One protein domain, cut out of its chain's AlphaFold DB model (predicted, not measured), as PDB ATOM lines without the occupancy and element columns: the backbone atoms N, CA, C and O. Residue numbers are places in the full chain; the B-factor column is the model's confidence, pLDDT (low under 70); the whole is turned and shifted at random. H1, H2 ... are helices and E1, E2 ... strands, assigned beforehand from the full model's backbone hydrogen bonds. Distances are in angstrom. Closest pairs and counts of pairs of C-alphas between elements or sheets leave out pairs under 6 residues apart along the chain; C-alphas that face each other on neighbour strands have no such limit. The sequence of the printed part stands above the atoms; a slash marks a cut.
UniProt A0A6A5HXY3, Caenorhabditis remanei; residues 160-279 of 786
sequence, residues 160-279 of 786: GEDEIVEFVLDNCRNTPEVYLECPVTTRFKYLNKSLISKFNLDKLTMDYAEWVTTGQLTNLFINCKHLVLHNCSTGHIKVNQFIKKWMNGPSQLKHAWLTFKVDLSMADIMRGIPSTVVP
ATOM      1  N   GLY A 160     147.843 109.395 127.359       92.00
ATOM      2  CA  GLY A 160     148.914 109.252 126.373       92.00
ATOM      3  C   GLY A 160     149.944 110.379 126.341       92.00
ATOM      4  O   GLY A 160     150.816 110.350 125.483       92.00
ATOM      5  N   GLU A 161     149.884 111.330 127.273       93.88
ATOM      6  CA  GLU A 161     150.928 112.349 127.477       93.88
ATOM      7  C   GLU A 161     152.041 111.808 128.395       93.88
ATOM      8  O   GLU A 161     152.349 112.363 129.453       93.88
ATOM      9  N   ASP A 162     152.616 110.673 127.995       96.25
ATOM     10  CA  ASP A 162     153.619 109.920 128.753       96.25
ATOM     11  C   ASP A 162     154.881 110.761 129.039       96.25
ATOM     12  O   ASP A 162     155.488 110.630 130.109       96.25
ATOM     13  N   GLU A 163     155.245 111.679 128.131       95.62
ATOM     14  CA  GLU A 163     156.419 112.545 128.288       95.62
ATOM     15  C   GLU A 163     156.291 113.487 129.491       95.62
ATOM     16  O   GLU A 163     157.293 113.821 130.124       95.62
ATOM     17  N   ILE A 164     155.066 113.896 129.852       96.44
ATOM     18  CA  ILE A 164     154.835 114.751 131.025       96.44
ATOM     19  C   ILE A 164     155.198 113.986 132.300       96.44
ATOM     20  O   ILE A 164     155.877 114.531 133.172       96.44
ATOM     21  N   VAL A 165     154.785 112.721 132.403       96.56
ATOM     22  CA  VAL A 165     155.075 111.880 133.573       96.56
ATOM     23  C   VAL A 165     156.577 111.649 133.699       96.56
ATOM     24  O   VAL A 165     157.134 111.865 134.776       96.56
ATOM     25  N   GLU A 166     157.255 111.279 132.607       96.12
ATOM     26  CA  GLU A 166     158.713 111.100 132.609       96.12
ATOM     27  C   GLU A 166     159.436 112.395 133.006       96.12
ATOM     28  O   GLU A 166     160.275 112.385 133.911       96.12
ATOM     29  N   PHE A 167     159.059 113.525 132.402       96.19
ATOM     30  CA  PHE A 167     159.659 114.822 132.694       96.19
ATOM     31  C   PHE A 167     159.520 115.207 134.171       96.19
ATOM     32  O   PHE A 167     160.490 115.665 134.781       96.19
ATOM     33  N   VAL A 168     158.336 115.033 134.762       96.62
ATOM     34  CA  VAL A 168     158.081 115.412 136.161       96.62
ATOM     35  C   VAL A 168     158.866 114.520 137.112       96.62
ATOM     36  O   VAL A 168     159.486 115.026 138.050       96.62
ATOM     37  N   LEU A 169     158.910 113.215 136.848       95.00
ATOM     38  CA  LEU A 169     159.709 112.275 137.634       95.00
ATOM     39  C   LEU A 169     161.212 112.582 137.546       95.00
ATOM     40  O   LEU A 169     161.936 112.401 138.526       95.00
ATOM     41  N   ASP A 170     161.694 113.093 136.417       93.69
ATOM     42  CA  ASP A 170     163.100 113.466 136.256       93.69
ATOM     43  C   ASP A 170     163.439 114.822 136.888       93.69
ATOM     44  O   ASP A 170     164.478 114.942 137.539       93.69
ATOM     45  N   ASN A 171     162.553 115.814 136.787       94.38
ATOM     46  CA  ASN A 171     162.874 117.200 137.142       94.38
ATOM     47  C   ASN A 171     162.330 117.657 138.505       94.38
ATOM     48  O   ASN A 171     162.861 118.611 139.069       94.38
ATOM     49  N   CYS A 172     161.317 116.994 139.072       95.12
ATOM     50  CA  CYS A 172     160.613 117.454 140.283       95.12
ATOM     51  C   CYS A 172     160.883 116.583 141.523       95.12
ATOM     52  O   CYS A 172     160.064 116.494 142.432       95.12
ATOM     53  N   ARG A 173     162.055 115.941 141.600       92.81
ATOM     54  CA  ARG A 173     162.419 114.999 142.687       92.81
ATOM     55  C   ARG A 173     162.601 115.627 144.067       92.81
ATOM     56  O   ARG A 173     162.625 114.909 145.067       92.81
ATOM     57  N   ASN A 174     162.778 116.945 144.095       91.88
ATOM     58  CA  ASN A 174     162.964 117.743 145.306       91.88
ATOM     59  C   ASN A 174     161.729 118.595 145.640       91.88
ATOM     60  O   ASN A 174     161.779 119.376 146.587       91.88
ATOM     61  N   THR A 175     160.653 118.481 144.857       95.62
ATOM     62  CA  THR A 175     159.391 119.178 145.113       95.62
ATOM     63  C   THR A 175     158.705 118.508 146.305       95.62
ATOM     64  O   THR A 175     158.421 117.322 146.221       95.62
ATOM     65  N   PRO A 176     158.432 119.193 147.426       96.88
ATOM     66  CA  PRO A 176     157.845 118.562 148.607       96.88
ATOM     67  C   PRO A 176     156.581 117.748 148.312       96.88
ATOM     68  O   PRO A 176     156.469 116.617 148.783       96.88
ATOM     69  N   GLU A 177     155.666 118.277 147.500       98.12
ATOM     70  CA  GLU A 177     154.412 117.603 147.166       98.12
ATOM     71  C   GLU A 177     154.211 117.482 145.655       98.12
ATOM     72  O   GLU A 177     154.262 118.476 144.930       98.12
ATOM     73  N   VAL A 178     153.959 116.264 145.177       98.25
ATOM     74  CA  VAL A 178     153.667 115.990 143.765       98.25
ATOM     75  C   VAL A 178     152.412 115.127 143.653       98.25
ATOM     76  O   VAL A 178     152.346 114.050 144.246       98.25
ATOM     77  N   TYR A 179     151.439 115.589 142.869       98.56
ATOM     78  CA  TYR A 179     150.211 114.886 142.509       98.56
ATOM     79  C   TYR A 179     150.146 114.694 140.987       98.56
ATOM     80  O   TYR A 179     150.206 115.666 140.232       98.56
ATOM     81  N   LEU A 180     150.044 113.441 140.539       98.12
ATOM     82  CA  LEU A 180     149.991 113.056 139.128       98.12
ATOM     83  C   LEU A 180     148.703 112.291 138.817       98.12
ATOM     84  O   LEU A 180     148.583 111.096 139.088       98.12
ATOM     85  N   GLU A 181     147.781 112.957 138.142       98.00
ATOM     86  CA  GLU A 181     146.597 112.363 137.531       98.00
ATOM     87  C   GLU A 181     146.803 112.308 136.013       98.00
ATOM     88  O   GLU A 181     146.182 113.013 135.219       98.00
ATOM     89  N   CYS A 182     147.779 111.492 135.614       96.88
ATOM     90  CA  CYS A 182     148.233 111.367 134.235       96.88
ATOM     91  C   CYS A 182     148.013 109.931 133.747       96.88
ATOM     92  O   CYS A 182     148.833 109.062 134.055       96.88
ATOM     93  N   PRO A 183     146.926 109.644 133.010       96.62
ATOM     94  CA  PRO A 183     146.716 108.317 132.452       96.62
ATOM     95  C   PRO A 183     147.795 108.020 131.405       96.62
ATOM     96  O   PRO A 183     147.810 108.611 130.322       96.62
ATOM     97  N   VAL A 184     148.691 107.089 131.710       96.56
ATOM     98  CA  VAL A 184     149.761 106.702 130.785       96.56
ATOM     99  C   VAL A 184     149.285 105.680 129.752       96.56
ATOM    100  O   VAL A 184     148.261 105.004 129.924       96.56
ATOM    101  N   THR A 185     150.023 105.538 128.653       96.25
ATOM    102  CA  THR A 185     149.791 104.437 127.715       96.25
ATOM    103  C   THR A 185     150.203 103.094 128.323       96.25
ATOM    104  O   THR A 185     151.057 103.007 129.202       96.25
ATOM    105  N   THR A 186     149.653 101.990 127.807       93.12
ATOM    106  CA  THR A 186     150.075 100.631 128.203       93.12
ATOM    107  C   THR A 186     151.527 100.315 127.830       93.12
ATOM    108  O   THR A 186     152.087  99.332 128.311       93.12
ATOM    109  N   ARG A 187     152.138 101.130 126.960       94.94
ATOM    110  CA  ARG A 187     153.539 101.008 126.542       94.94
ATOM    111  C   ARG A 187     154.484 101.803 127.436       94.94
ATOM    112  O   ARG A 187     155.694 101.613 127.315       94.94
ATOM    113  N   PHE A 188     153.957 102.652 128.318       96.00
ATOM    114  CA  PHE A 188     154.767 103.477 129.193       96.00
ATOM    115  C   PHE A 188     155.667 102.615 130.074       96.00
ATOM    116  O   PHE A 188     155.218 101.749 130.828       96.00
ATOM    117  N   LYS A 189     156.969 102.871 129.976       93.56
ATOM    118  CA  LYS A 189     157.988 102.249 130.812       93.56
ATOM    119  C   LYS A 189     158.930 103.334 131.285       93.56
ATOM    120  O   LYS A 189     159.796 103.778 130.541       93.56
ATOM    121  N   TYR A 190     158.803 103.706 132.551       93.69
ATOM    122  CA  TYR A 190     159.778 104.586 133.172       93.69
ATOM    123  C   TYR A 190     161.067 103.806 133.466       93.69
ATOM    124  O   TYR A 190     161.191 103.107 134.482       93.69
ATOM    125  N   LEU A 191     162.017 103.874 132.532       86.19
ATOM    126  CA  LEU A 191     163.326 103.255 132.677       86.19
ATOM    127  C   LEU A 191     164.094 104.006 133.759       86.19
ATOM    128  O   LEU A 191     164.546 105.131 133.564       86.19
ATOM    129  N   ASN A 192     164.241 103.367 134.918       67.88
ATOM    130  CA  ASN A 192     165.075 103.886 135.986       67.88
ATOM    131  C   ASN A 192     166.525 103.950 135.490       67.88
ATOM    132  O   ASN A 192     167.239 102.947 135.518       67.88
ATOM    133  N   LYS A 193     166.957 105.123 135.020       73.31
ATOM    134  CA  LYS A 193     168.361 105.385 134.711       73.31
ATOM    135  C   LYS A 193     169.089 105.264 136.055       73.31
ATOM    136  O   LYS A 193     168.908 106.100 136.935       73.31
ATOM    137  N   SER A 194     169.851 104.186 136.247       53.34
ATOM    138  CA  SER A 194     170.415 103.728 137.536       53.34
ATOM    139  C   SER A 194     171.304 104.744 138.273       53.34
ATOM    140  O   SER A 194     171.730 104.493 139.398       53.34
ATOM    141  N   LEU A 195     171.561 105.896 137.654       59.78
ATOM    142  CA  LEU A 195     172.377 106.999 138.143       59.78
ATOM    143  C   LEU A 195     171.582 108.108 138.846       59.78
ATOM    144  O   LEU A 195     172.200 109.028 139.379       59.78
ATOM    145  N   ILE A 196     170.244 108.076 138.847       65.19
ATOM    146  CA  ILE A 196     169.469 109.213 139.358       65.19
ATOM    147  C   ILE A 196     169.124 109.051 140.849       65.19
ATOM    148  O   ILE A 196     168.768 107.970 141.321       65.19
ATOM    149  N   SER A 197     169.227 110.150 141.605       74.62
ATOM    150  CA  SER A 197     168.938 110.215 143.041       74.62
ATOM    151  C   SER A 197     167.516 109.753 143.382       74.62
ATOM    152  O   SER A 197     166.561 109.980 142.634       74.62
ATOM    153  N   LYS A 198     167.368 109.111 144.547       85.44
ATOM    154  CA  LYS A 198     166.064 108.691 145.085       85.44
ATOM    155  C   LYS A 198     165.154 109.904 145.306       85.44
ATOM    156  O   LYS A 198     165.646 110.981 145.640       85.44
ATOM    157  N   PHE A 199     163.842 109.708 145.175       87.88
ATOM    158  CA  PHE A 199     162.863 110.750 145.487       87.88
ATOM    159  C   PHE A 199     162.933 111.105 146.972       87.88
ATOM    160  O   PHE A 199     162.996 110.215 147.816       87.88
ATOM    161  N   ASN A 200     162.923 112.397 147.288       90.69
ATOM    162  CA  ASN A 200     162.916 112.896 148.663       90.69
ATOM    163  C   ASN A 200     161.732 113.849 148.849       90.69
ATOM    164  O   ASN A 200     161.903 115.015 149.196       90.69
ATOM    165  N   LEU A 201     160.541 113.342 148.521       94.88
ATOM    166  CA  LEU A 201     159.287 114.087 148.574       94.88
ATOM    167  C   LEU A 201     158.644 113.921 149.956       94.88
ATOM    168  O   LEU A 201     158.696 112.846 150.565       94.88
ATOM    169  N   ASP A 202     157.967 114.962 150.421       97.25
ATOM    170  CA  ASP A 202     157.088 114.857 151.580       97.25
ATOM    171  C   ASP A 202     155.834 114.061 151.214       97.25
ATOM    172  O   ASP A 202     155.447 113.157 151.957       97.25
ATOM    173  N   LYS A 203     155.254 114.314 150.037       98.12
ATOM    174  CA  LYS A 203     154.084 113.596 149.536       98.12
ATOM    175  C   LYS A 203     154.180 113.328 148.038       98.12
ATOM    176  O   LYS A 203     154.420 114.237 147.250       98.12
ATOM    177  N   LEU A 204     153.943 112.081 147.648       98.00
ATOM    178  CA  LEU A 204     153.769 111.668 146.259       98.00
ATOM    179  C   LEU A 204     152.416 110.989 146.105       98.00
ATOM    180  O   LEU A 204     152.125 110.030 146.821       98.00
ATOM    181  N   THR A 205     151.605 111.470 145.174       98.50
ATOM    182  CA  THR A 205     150.316 110.880 144.831       98.50
ATOM    183  C   THR A 205     150.245 110.637 143.327       98.50
ATOM    184  O   THR A 205     150.591 111.523 142.552       98.50
ATOM    185  N   MET A 206     149.855 109.431 142.914       98.31
ATOM    186  CA  MET A 206     149.648 109.091 141.504       98.31
ATOM    187  C   MET A 206     148.355 108.308 141.329       98.31
ATOM    188  O   MET A 206     148.193 107.272 141.973       98.31
ATOM    189  N   ASP A 207     147.494 108.738 140.415       98.12
ATOM    190  CA  ASP A 207     146.172 108.126 140.252       98.12
ATOM    191  C   ASP A 207     146.158 106.937 139.278       98.12
ATOM    192  O   ASP A 207     145.342 106.023 139.403       98.12
ATOM    193  N   TYR A 208     147.090 106.917 138.324       96.81
ATOM    194  CA  TYR A 208     147.207 105.894 137.277       96.81
ATOM    195  C   TYR A 208     148.553 105.170 137.380       96.81
ATOM    196  O   TYR A 208     149.433 105.293 136.525       96.81
ATOM    197  N   ALA A 209     148.751 104.469 138.499       97.31
ATOM    198  CA  ALA A 209     150.015 103.826 138.843       97.31
ATOM    199  C   ALA A 209     150.141 102.379 138.319       97.31
ATOM    200  O   ALA A 209     150.960 101.616 138.836       97.31
ATOM    201  N   GLU A 210     149.380 101.966 137.292       96.62
ATOM    202  CA  GLU A 210     149.448 100.602 136.732       96.62
ATOM    203  C   GLU A 210     150.863 100.211 136.267       96.62
ATOM    204  O   GLU A 210     151.255  99.041 136.319       96.62
ATOM    205  N   TRP A 211     151.632 101.194 135.796       96.38
ATOM    206  CA  TRP A 211     152.987 101.020 135.276       96.38
ATOM    207  C   TRP A 211     154.049 100.872 136.373       96.38
ATOM    208  O   TRP A 211     155.171 100.450 136.084       96.38
ATOM    209  N   VAL A 212     153.722 101.213 137.626       96.75
ATOM    210  CA  VAL A 212     154.679 101.174 138.731       96.75
ATOM    211  C   VAL A 212     155.022  99.724 139.061       96.75
ATOM    212  O   VAL A 212     154.167  98.893 139.348       96.75
ATOM    213  N   THR A 213     156.315  99.423 139.051       96.69
ATOM    214  CA  THR A 213     156.858  98.102 139.379       96.69
ATOM    215  C   THR A 213     157.375  98.050 140.814       96.69
ATOM    216  O   THR A 213     157.760  99.061 141.404       96.69
ATOM    217  N   THR A 214     157.501  96.839 141.363       96.69
ATOM    218  CA  THR A 214     158.154  96.597 142.668       96.69
ATOM    219  C   THR A 214     159.562  97.209 142.740       96.69
ATOM    220  O   THR A 214     159.984  97.729 143.777       96.69
ATOM    221  N   GLY A 215     160.299  97.180 141.624       94.31
ATOM    222  CA  GLY A 215     161.629  97.776 141.517       94.31
ATOM    223  C   GLY A 215     161.597  99.293 141.693       94.31
ATOM    224  O   GLY A 215     162.336  99.823 142.518       94.31
ATOM    225  N   GLN A 216     160.714  99.995 140.981       94.94
ATOM    226  CA  GLN A 216     160.552 101.448 141.124       94.94
ATOM    227  C   GLN A 216     160.051 101.814 142.523       94.94
ATOM    228  O   GLN A 216     160.631 102.680 143.173       94.94
ATOM    229  N   LEU A 217     159.056 101.092 143.043       95.06
ATOM    230  CA  LEU A 217     158.522 101.317 144.384       95.06
ATOM    231  C   LEU A 217     159.617 101.226 145.459       95.06
ATOM    232  O   LEU A 217     159.740 102.105 146.310       95.06
ATOM    233  N   THR A 218     160.467 100.198 145.386       93.94
ATOM    234  CA  THR A 218     161.509  99.966 146.396       93.94
ATOM    235  C   THR A 218     162.810 100.735 146.178       93.94
ATOM    236  O   THR A 218     163.577 100.888 147.128       93.94
ATOM    237  N   ASN A 219     163.107 101.179 144.954       91.56
ATOM    238  CA  ASN A 219     164.353 101.887 144.649       91.56
ATOM    239  C   ASN A 219     164.167 103.403 144.561       91.56
ATOM    240  O   ASN A 219     165.082 104.131 144.937       91.56
ATOM    241  N   LEU A 220     163.008 103.870 144.090       91.81
ATOM    242  CA  LEU A 220     162.732 105.282 143.830       91.81
ATOM    243  C   LEU A 220     161.834 105.898 144.902       91.81
ATOM    244  O   LEU A 220     162.230 106.889 145.511       91.81
ATOM    245  N   PHE A 221     160.662 105.307 145.151       95.00
ATOM    246  CA  PHE A 221     159.602 105.936 145.957       95.00
ATOM    247  C   PHE A 221     159.671 105.624 147.455       95.00
ATOM    248  O   PHE A 221     159.042 106.312 148.255       95.00
ATOM    249  N   ILE A 222     160.476 104.638 147.865       93.81
ATOM    250  CA  ILE A 222     160.617 104.228 149.275       93.81
ATOM    251  C   ILE A 222     161.155 105.335 150.198       93.81
ATOM    252  O   ILE A 222     161.119 105.196 151.418       93.81
ATOM    253  N   ASN A 223     161.697 106.412 149.632       92.62
ATOM    254  CA  ASN A 223     162.221 107.550 150.378       92.62
ATOM    255  C   ASN A 223     161.221 108.711 150.516       92.62
ATOM    256  O   ASN A 223     161.520 109.653 151.244       92.62
ATOM    257  N   CYS A 224     160.045 108.649 149.882       95.81
ATOM    258  CA  CYS A 224     158.972 109.612 150.135       95.81
ATOM    259  C   CYS A 224     158.437 109.441 151.564       95.81
ATOM    260  O   CYS A 224     158.379 108.314 152.049       95.81
ATOM    261  N   LYS A 225     158.005 110.513 152.244       96.44
ATOM    262  CA  LYS A 225     157.387 110.388 153.585       96.44
ATOM    263  C   LYS A 225     155.955 109.861 153.501       96.44
ATOM    264  O   LYS A 225     155.578 108.997 154.294       96.44
ATOM    265  N   HIS A 226     155.184 110.360 152.539       98.06
ATOM    266  CA  HIS A 226     153.822 109.934 152.240       98.06
ATOM    267  C   HIS A 226     153.738 109.498 150.777       98.06
ATOM    268  O   HIS A 226     154.022 110.279 149.872       98.06
ATOM    269  N   LEU A 227     153.346 108.251 150.545       97.94
ATOM    270  CA  LEU A 227     153.170 107.685 149.214       97.94
ATOM    271  C   LEU A 227     151.721 107.244 149.036       97.94
ATOM    272  O   LEU A 227     151.196 106.501 149.860       97.94
ATOM    273  N   VAL A 228     151.081 107.689 147.963       98.38
ATOM    274  CA  VAL A 228     149.719 107.304 147.596       98.38
ATOM    275  C   VAL A 228     149.733 106.902 146.126       98.38
ATOM    276  O   VAL A 228     150.055 107.714 145.268       98.38
ATOM    277  N   LEU A 229     149.441 105.645 145.826       98.12
ATOM    278  CA  LEU A 229     149.366 105.138 144.461       98.12
ATOM    279  C   LEU A 229     147.991 104.510 144.258       98.12
ATOM    280  O   LEU A 229     147.638 103.554 144.952       98.12
ATOM    281  N   HIS A 230     147.227 105.032 143.309       98.00
ATOM    282  CA  HIS A 230     145.957 104.453 142.908       98.00
ATOM    283  C   HIS A 230     146.100 103.626 141.632       98.00
ATOM    284  O   HIS A 230     147.041 103.800 140.855       98.00
ATOM    285  N   ASN A 231     145.168 102.692 141.435       96.62
ATOM    286  CA  ASN A 231     145.103 101.830 140.254       96.62
ATOM    287  C   ASN A 231     146.400 101.039 139.991       96.62
ATOM    288  O   ASN A 231     146.829 100.868 138.857       96.62
ATOM    289  N   CYS A 232     147.037 100.530 141.041       97.19
ATOM    290  CA  CYS A 232     148.231  99.700 140.929       97.19
ATOM    291  C   CYS A 232     147.945  98.357 140.232       97.19
ATOM    292  O   CYS A 232     146.890  97.744 140.413       97.19
ATOM    293  N   SER A 233     148.936  97.856 139.486       95.50
ATOM    294  CA  SER A 233     148.896  96.522 138.876       95.50
ATOM    295  C   SER A 233     149.380  95.453 139.858       95.50
ATOM    296  O   SER A 233     150.524  95.489 140.324       95.50
ATOM    297  N   THR A 234     148.534  94.455 140.124       91.94
ATOM    298  CA  THR A 234     148.884  93.284 140.946       91.94
ATOM    299  C   THR A 234     149.981  92.429 140.301       91.94
ATOM    300  O   THR A 234     150.764  91.798 141.007       91.94
ATOM    301  N   GLY A 235     150.106  92.460 138.968       92.50
ATOM    302  CA  GLY A 235     151.172  91.769 138.239       92.50
ATOM    303  C   GLY A 235     152.546  92.440 138.361       92.50
ATOM    304  O   GLY A 235     153.572  91.772 138.242       92.50
ATOM    305  N   HIS A 236     152.595  93.752 138.623       92.69
ATOM    306  CA  HIS A 236     153.846  94.525 138.665       92.69
ATOM    307  C   HIS A 236     154.346  94.805 140.089       92.69
ATOM    308  O   HIS A 236     155.562  94.918 140.317       92.69
ATOM    309  N   ILE A 237     153.430  94.907 141.057       95.56
ATOM    310  CA  ILE A 237     153.740  95.226 142.453       95.56
ATOM    311  C   ILE A 237     153.542  94.001 143.345       95.56
ATOM    312  O   ILE A 237     152.433  93.603 143.681       95.56
ATOM    313  N   LYS A 238     154.659  93.459 143.830       96.44
ATOM    314  CA  LYS A 238     154.713  92.450 144.885       96.44
ATOM    315  C   LYS A 238     154.784  93.164 146.234       96.44
ATOM    316  O   LYS A 238     155.875  93.413 146.751       96.44
ATOM    317  N   VAL A 239     153.625  93.491 146.811       96.38
ATOM    318  CA  VAL A 239     153.505  94.253 148.076       96.38
ATOM    319  C   VAL A 239     154.336  93.629 149.206       96.38
ATOM    320  O   VAL A 239     155.035  94.339 149.924       96.38
ATOM    321  N   ASN A 240     154.365  92.296 149.296       96.25
ATOM    322  CA  ASN A 240     155.191  91.558 150.257       96.25
ATOM    323  C   ASN A 240     156.687  91.932 150.177       96.25
ATOM    324  O   ASN A 240     157.326  92.204 151.192       96.25
ATOM    325  N   GLN A 241     157.247  91.995 148.962       95.88
ATOM    326  CA  GLN A 241     158.654  92.349 148.750       95.88
ATOM    327  C   GLN A 241     158.928  93.810 149.110       95.88
ATOM    328  O   GLN A 241     159.982  94.124 149.665       95.88
ATOM    329  N   PHE A 242     157.976  94.697 148.819       96.69
ATOM    330  CA  PHE A 242     158.063  96.096 149.210       96.69
ATOM    331  C   PHE A 242     158.111  96.262 150.732       96.69
ATOM    332  O   PHE A 242     159.028  96.915 151.229       96.69
ATOM    333  N   ILE A 243     157.205  95.610 151.472       96.62
ATOM    334  CA  ILE A 243     157.183  95.665 152.941       96.62
ATOM    335  C   ILE A 243     158.486  95.104 153.520       96.62
ATOM    336  O   ILE A 243     159.113  95.766 154.343       96.62
ATOM    337  N   LYS A 244     158.961  93.944 153.041       95.31
ATOM    338  CA  LYS A 244     160.251  93.368 153.470       95.31
ATOM    339  C   LYS A 244     161.412  94.343 153.270       95.31
ATOM    340  O   LYS A 244     162.253  94.506 154.151       95.31
ATOM    341  N   LYS A 245     161.453  95.034 152.126       94.69
ATOM    342  CA  LYS A 245     162.504  96.016 151.831       94.69
ATOM    343  C   LYS A 245     162.377  97.291 152.667       94.69
ATOM    344  O   LYS A 245     163.401  97.831 153.076       94.69
ATOM    345  N   TRP A 246     161.162  97.752 152.956       95.25
ATOM    346  CA  TRP A 246     160.924  98.864 153.882       95.25
ATOM    347  C   TRP A 246     161.344  98.517 155.314       95.25
ATOM    348  O   TRP A 246     162.008  99.327 155.956       95.25
ATOM    349  N   MET A 247     161.038  97.301 155.780       94.44
ATOM    350  CA  MET A 247     161.415  96.822 157.113       94.44
ATOM    351  C   MET A 247     162.930  96.756 157.309       94.44
ATOM    352  O   MET A 247     163.411  97.103 158.382       94.44
ATOM    353  N   ASN A 248     163.663  96.320 156.282       91.31
ATOM    354  CA  ASN A 248     165.108  96.089 156.367       91.31
ATOM    355  C   ASN A 248     165.949  97.307 155.939       91.31
ATOM    356  O   ASN A 248     167.154  97.346 156.182       91.31
ATOM    357  N   GLY A 249     165.351  98.285 155.252       86.75
ATOM    358  CA  GLY A 249     166.056  99.424 154.665       86.75
ATOM    359  C   GLY A 249     165.913 100.727 155.462       86.75
ATOM    360  O   GLY A 249     164.912 100.930 156.148       86.75
ATOM    361  N   PRO A 250     166.863 101.673 155.326       84.69
ATOM    362  CA  PRO A 250     166.728 103.021 155.869       84.69
ATOM    363  C   PRO A 250     165.730 103.825 155.018       84.69
ATOM    364  O   PRO A 250     166.111 104.523 154.079       84.69
ATOM    365  N   SER A 251     164.440 103.690 155.322       87.12
ATOM    366  CA  SER A 251     163.352 104.412 154.653       87.12
ATOM    367  C   SER A 251     162.846 105.576 155.513       87.12
ATOM    368  O   SER A 251     162.799 105.481 156.738       87.12
ATOM    369  N   GLN A 252     162.456 106.680 154.867       91.00
ATOM    370  CA  GLN A 252     161.750 107.796 155.516       91.00
ATOM    371  C   GLN A 252     160.221 107.676 155.423       91.00
ATOM    372  O   GLN A 252     159.511 108.550 155.924       91.00
ATOM    373  N   LEU A 253     159.723 106.617 154.782       94.88
ATOM    374  CA  LEU A 253     158.310 106.401 154.523       94.88
ATOM    375  C   LEU A 253     157.551 106.183 155.826       94.88
ATOM    376  O   LEU A 253     157.786 105.209 156.543       94.88
ATOM    377  N   LYS A 254     156.638 107.112 156.102       95.44
ATOM    378  CA  LYS A 254     155.741 107.111 157.259       95.44
ATOM    379  C   LYS A 254     154.360 106.575 156.910       95.44
ATOM    380  O   LYS A 254     153.705 105.995 157.766       95.44
ATOM    381  N   HIS A 255     153.915 106.796 155.675       96.44
ATOM    382  CA  HIS A 255     152.584 106.414 155.220       96.44
ATOM    383  C   HIS A 255     152.622 105.953 153.765       96.44
ATOM    384  O   HIS A 255     153.153 106.661 152.909       96.44
ATOM    385  N   ALA A 256     152.019 104.799 153.488       96.94
ATOM    386  CA  ALA A 256     151.845 104.268 152.144       96.94
ATOM    387  C   ALA A 256     150.392 103.833 151.946       96.94
ATOM    388  O   ALA A 256     149.873 103.051 152.739       96.94
ATOM    389  N   TRP A 257     149.760 104.314 150.882       97.19
ATOM    390  CA  TRP A 257     148.415 103.931 150.472       97.19
ATOM    391  C   TRP A 257     148.470 103.405 149.043       97.19
ATOM    392  O   TRP A 257     148.864 104.137 148.139       97.19
ATOM    393  N   LEU A 258     148.102 102.143 148.838       97.06
ATOM    394  CA  LEU A 258     148.117 101.489 147.530       97.06
ATOM    395  C   LEU A 258     146.707 100.971 147.234       97.06
ATOM    396  O   LEU A 258     146.198 100.167 148.014       97.06
ATOM    397  N   THR A 259     146.079 101.400 146.137       96.75
ATOM    398  CA  THR A 259     144.813 100.804 145.673       96.75
ATOM    399  C   THR A 259     145.041  99.939 144.445       96.75
ATOM    400  O   THR A 259     145.803 100.299 143.549       96.75
ATOM    401  N   PHE A 260     144.373  98.791 144.401       95.75
ATOM    402  CA  PHE A 260     144.452  97.820 143.315       95.75
ATOM    403  C   PHE A 260     143.058  97.618 142.724       95.75
ATOM    404  O   PHE A 260     142.060  97.786 143.416       95.75
ATOM    405  N   LYS A 261     142.993  97.247 141.443       92.38
ATOM    406  CA  LYS A 261     141.720  96.936 140.762       92.38
ATOM    407  C   LYS A 261     141.145  95.568 141.133       92.38
ATOM    408  O   LYS A 261     139.996  95.291 140.816       92.38
ATOM    409  N   VAL A 262     141.959  94.711 141.743       92.81
ATOM    410  CA  VAL A 262     141.599  93.351 142.146       92.81
ATOM    411  C   VAL A 262     141.859  93.227 143.637       92.81
ATOM    412  O   VAL A 262     142.862  93.755 144.129       92.81
ATOM    413  N   ASP A 263     140.975  92.516 144.331       89.94
ATOM    414  CA  ASP A 263     141.133  92.234 145.750       89.94
ATOM    415  C   ASP A 263     142.421  91.451 146.002       89.94
ATOM    416  O   ASP A 263     142.721  90.446 145.352       89.94
ATOM    417  N   LEU A 264     143.206  91.932 146.962       91.06
ATOM    418  CA  LEU A 264     144.405  91.252 147.417       91.06
ATOM    419  C   LEU A 264     144.114  90.542 148.734       91.06
ATOM    420  O   LEU A 264     143.661  91.154 149.701       91.06
ATOM    421  N   SER A 265     144.455  89.259 148.795       92.81
ATOM    422  CA  SER A 265     144.463  88.511 150.047       92.81
ATOM    423  C   SER A 265     145.540  89.076 150.974       92.81
ATOM    424  O   SER A 265     146.743  88.982 150.704       92.81
ATOM    425  N   MET A 266     145.119  89.659 152.098       92.31
ATOM    426  CA  MET A 266     146.049  90.182 153.101       92.31
ATOM    427  C   MET A 266     146.930  89.067 153.688       92.31
ATOM    428  O   MET A 266     148.102  89.302 153.978       92.31
ATOM    429  N   ALA A 267     146.408  87.838 153.787       91.38
ATOM    430  CA  ALA A 267     147.177  86.670 154.213       91.38
ATOM    431  C   ALA A 267     148.357  86.382 153.263       91.38
ATOM    432  O   ALA A 267     149.464  86.082 153.714       91.38
ATOM    433  N   ASP A 268     148.160  86.552 151.951       92.38
ATOM    434  CA  ASP A 268     149.224  86.369 150.960       92.38
ATOM    435  C   ASP A 268     150.243  87.509 150.988       92.38
ATOM    436  O   ASP A 268     151.451  87.263 150.911       92.38
ATOM    437  N   ILE A 269     149.787  88.754 151.173       95.38
ATOM    438  CA  ILE A 269     150.678  89.910 151.342       95.38
ATOM    439  C   ILE A 269     151.581  89.720 152.562       95.38
ATOM    440  O   ILE A 269     152.782  89.971 152.468       95.38
ATOM    441  N   MET A 270     151.031  89.251 153.682       95.69
ATOM    442  CA  MET A 270     151.752  89.128 154.952       95.69
ATOM    443  C   MET A 270     152.575  87.836 155.079       95.69
ATOM    444  O   MET A 270     153.332  87.679 156.040       95.69
ATOM    445  N   ARG A 271     152.509  86.924 154.099       94.75
ATOM    446  CA  ARG A 271     153.216  85.635 154.133       94.75
ATOM    447  C   ARG A 271     154.735  85.804 154.301       94.75
ATOM    448  O   ARG A 271     155.440  86.320 153.428       94.75
ATOM    449  N   GLY A 272     155.272  85.333 155.424       93.75
ATOM    450  CA  GLY A 272     156.701  85.446 155.740       93.75
ATOM    451  C   GLY A 272     157.155  86.864 156.108       93.75
ATOM    452  O   GLY A 272     158.330  87.187 155.930       93.75
ATOM    453  N   ILE A 273     156.238  87.720 156.566       96.06
ATOM    454  CA  ILE A 273     156.538  89.004 157.204       96.06
ATOM    455  C   ILE A 273     156.242  88.858 158.702       96.06
ATOM    456  O   ILE A 273     155.100  88.553 159.055       96.06
ATOM    457  N   PRO A 274     157.225  89.074 159.594       94.69
ATOM    458  CA  PRO A 274     156.985  89.002 161.028       94.69
ATOM    459  C   PRO A 274     156.020  90.123 161.424       94.69
ATOM    460  O   PRO A 274     156.332  91.308 161.300       94.69
ATOM    461  N   SER A 275     154.819  89.733 161.840       95.19
ATOM    462  CA  SER A 275     153.712  90.637 162.135       95.19
ATOM    463  C   SER A 275     152.834  90.065 163.241       95.19
ATOM    464  O   SER A 275     152.784  88.852 163.437       95.19
ATOM    465  N   THR A 276     152.140  90.940 163.961       94.88
ATOM    466  CA  THR A 276     151.125  90.559 164.952       94.88
ATOM    467  C   THR A 276     149.775  91.106 164.513       94.88
ATOM    468  O   THR A 276     149.680  92.292 164.180       94.88
ATOM    469  N   VAL A 277     148.736  90.272 164.510       92.75
ATOM    470  CA  VAL A 277     147.364  90.723 164.235       92.75
ATOM    471  C   VAL A 277     146.911  91.633 165.377       92.75
ATOM    472  O   VAL A 277     147.107  91.302 166.544       92.75
ATOM    473  N   VAL A 278     146.356  92.796 165.043       90.75
ATOM    474  CA  VAL A 278     145.790  93.734 166.019       90.75
ATOM    475  C   VAL A 278     144.313  93.379 166.212       90.75
ATOM    476  O   VAL A 278     143.584  93.374 165.216       90.75
ATOM    477  N   PRO A 279     143.860  93.070 167.442       86.31
ATOM    478  CA  PRO A 279     142.456  92.779 167.714       86.31
ATOM    479  C   PRO A 279     141.548  93.948 167.316       86.31
ATOM    480  O   PRO A 279     141.845  95.109 167.600       86.31
TER     481      PRO A 279
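What this domain is: This is residues 160 to 279 of the 786 residues of a protein of Caenorhabditis remanei (UniProt A0A6A5HXY3). Look first for a short solenoid: the chain winds in stacked turns, with the strands E1 to E4 side by side as a parallel wall and, on the returning side, the long unnamed stretch of residues 182 to 202, then H2, then H3. H1 lies at the E1 end of the stack, and H4 with the small strand E5 continues beyond H3 at the other end. The printed part has 120 residues with four named helices and five named strands, in the order H1 E1 E2 H2 E3 H3 E4 H4 E5; the sheet runs E1 E2 E3 E4. The class is mixed, helices and strands, though under half of the residues are in named elements. The whole is compact, with a radius of gyration of the C-alphas of 14.4 A and spans of 44 by 30 by 25 A.

Where its parts are: Find C-alpha 177 at (154.412, 117.603, 147.166), where E1, residues 177 to 181, begins and runs 13.5 A. Further along the chain come E2, residues 203 to 206, 10.2 A; E3, residues 226 to 232, 16.2 A; and E4, residues 255 to 260, 16.8 A, whose last C-alpha, 260, is at (144.452, 97.820, 143.315). H1, residues 162 to 171, starts at (153.619, 109.920, 128.753) and is 14.5 A long. H2 holds residues 214 to 219, 8.4 A; H3 residues 239 to 248, 14.4 A; H4 residues 266 to 270, 6.1 A; and E5 residues 276 to 278, 6.3 A.

How they stand to each other: Start at the edge strand E1: it is parallel to E2 at 6 degrees, with N 180 and O 205 2.8 A apart, within hydrogen-bond range. E2 is parallel to E3 at 7 degrees, with N 228 and O 204 at 2.8 A. E3 is parallel to E4, the other edge strand, at 4 degrees, with N 229 and O 257 at 2.8 A. E2, H2, E3 and E3, H3, E4 are strand-helix-strand units, two parallel neighbour strands with a helix between, each with a right-handed crossover. H1 only grazes the sheet, with its residues 164 to 169; H2, H3 and H4 are not on it. H2 and H3 touch at a shallow tilt of 22 degrees, the same way, their closest C-alphas, those of Thr 218 and Phe 242, 5.9 A apart. H3 and H4 touch, the closest C-alphas being those of Asn 240 and Ile 269, 4.9 A apart. H4 and E5 are apart, and E5 pairs with no named strand. In H1, H2, H3 and H4 every O i to N i+4 pair is within hydrogen-bond range.

The domain as a whole: The two C-alphas farthest apart, those of Glu 163 and Pro 279, are 46.3 A apart. The printed part has no cut, and its one long link joins E1 to E2 over 21 residues. Look along this link for the low confidence: residue 192 and residues 194 to 196 have pLDDT under 70, while the mean of the printed part is 93.3.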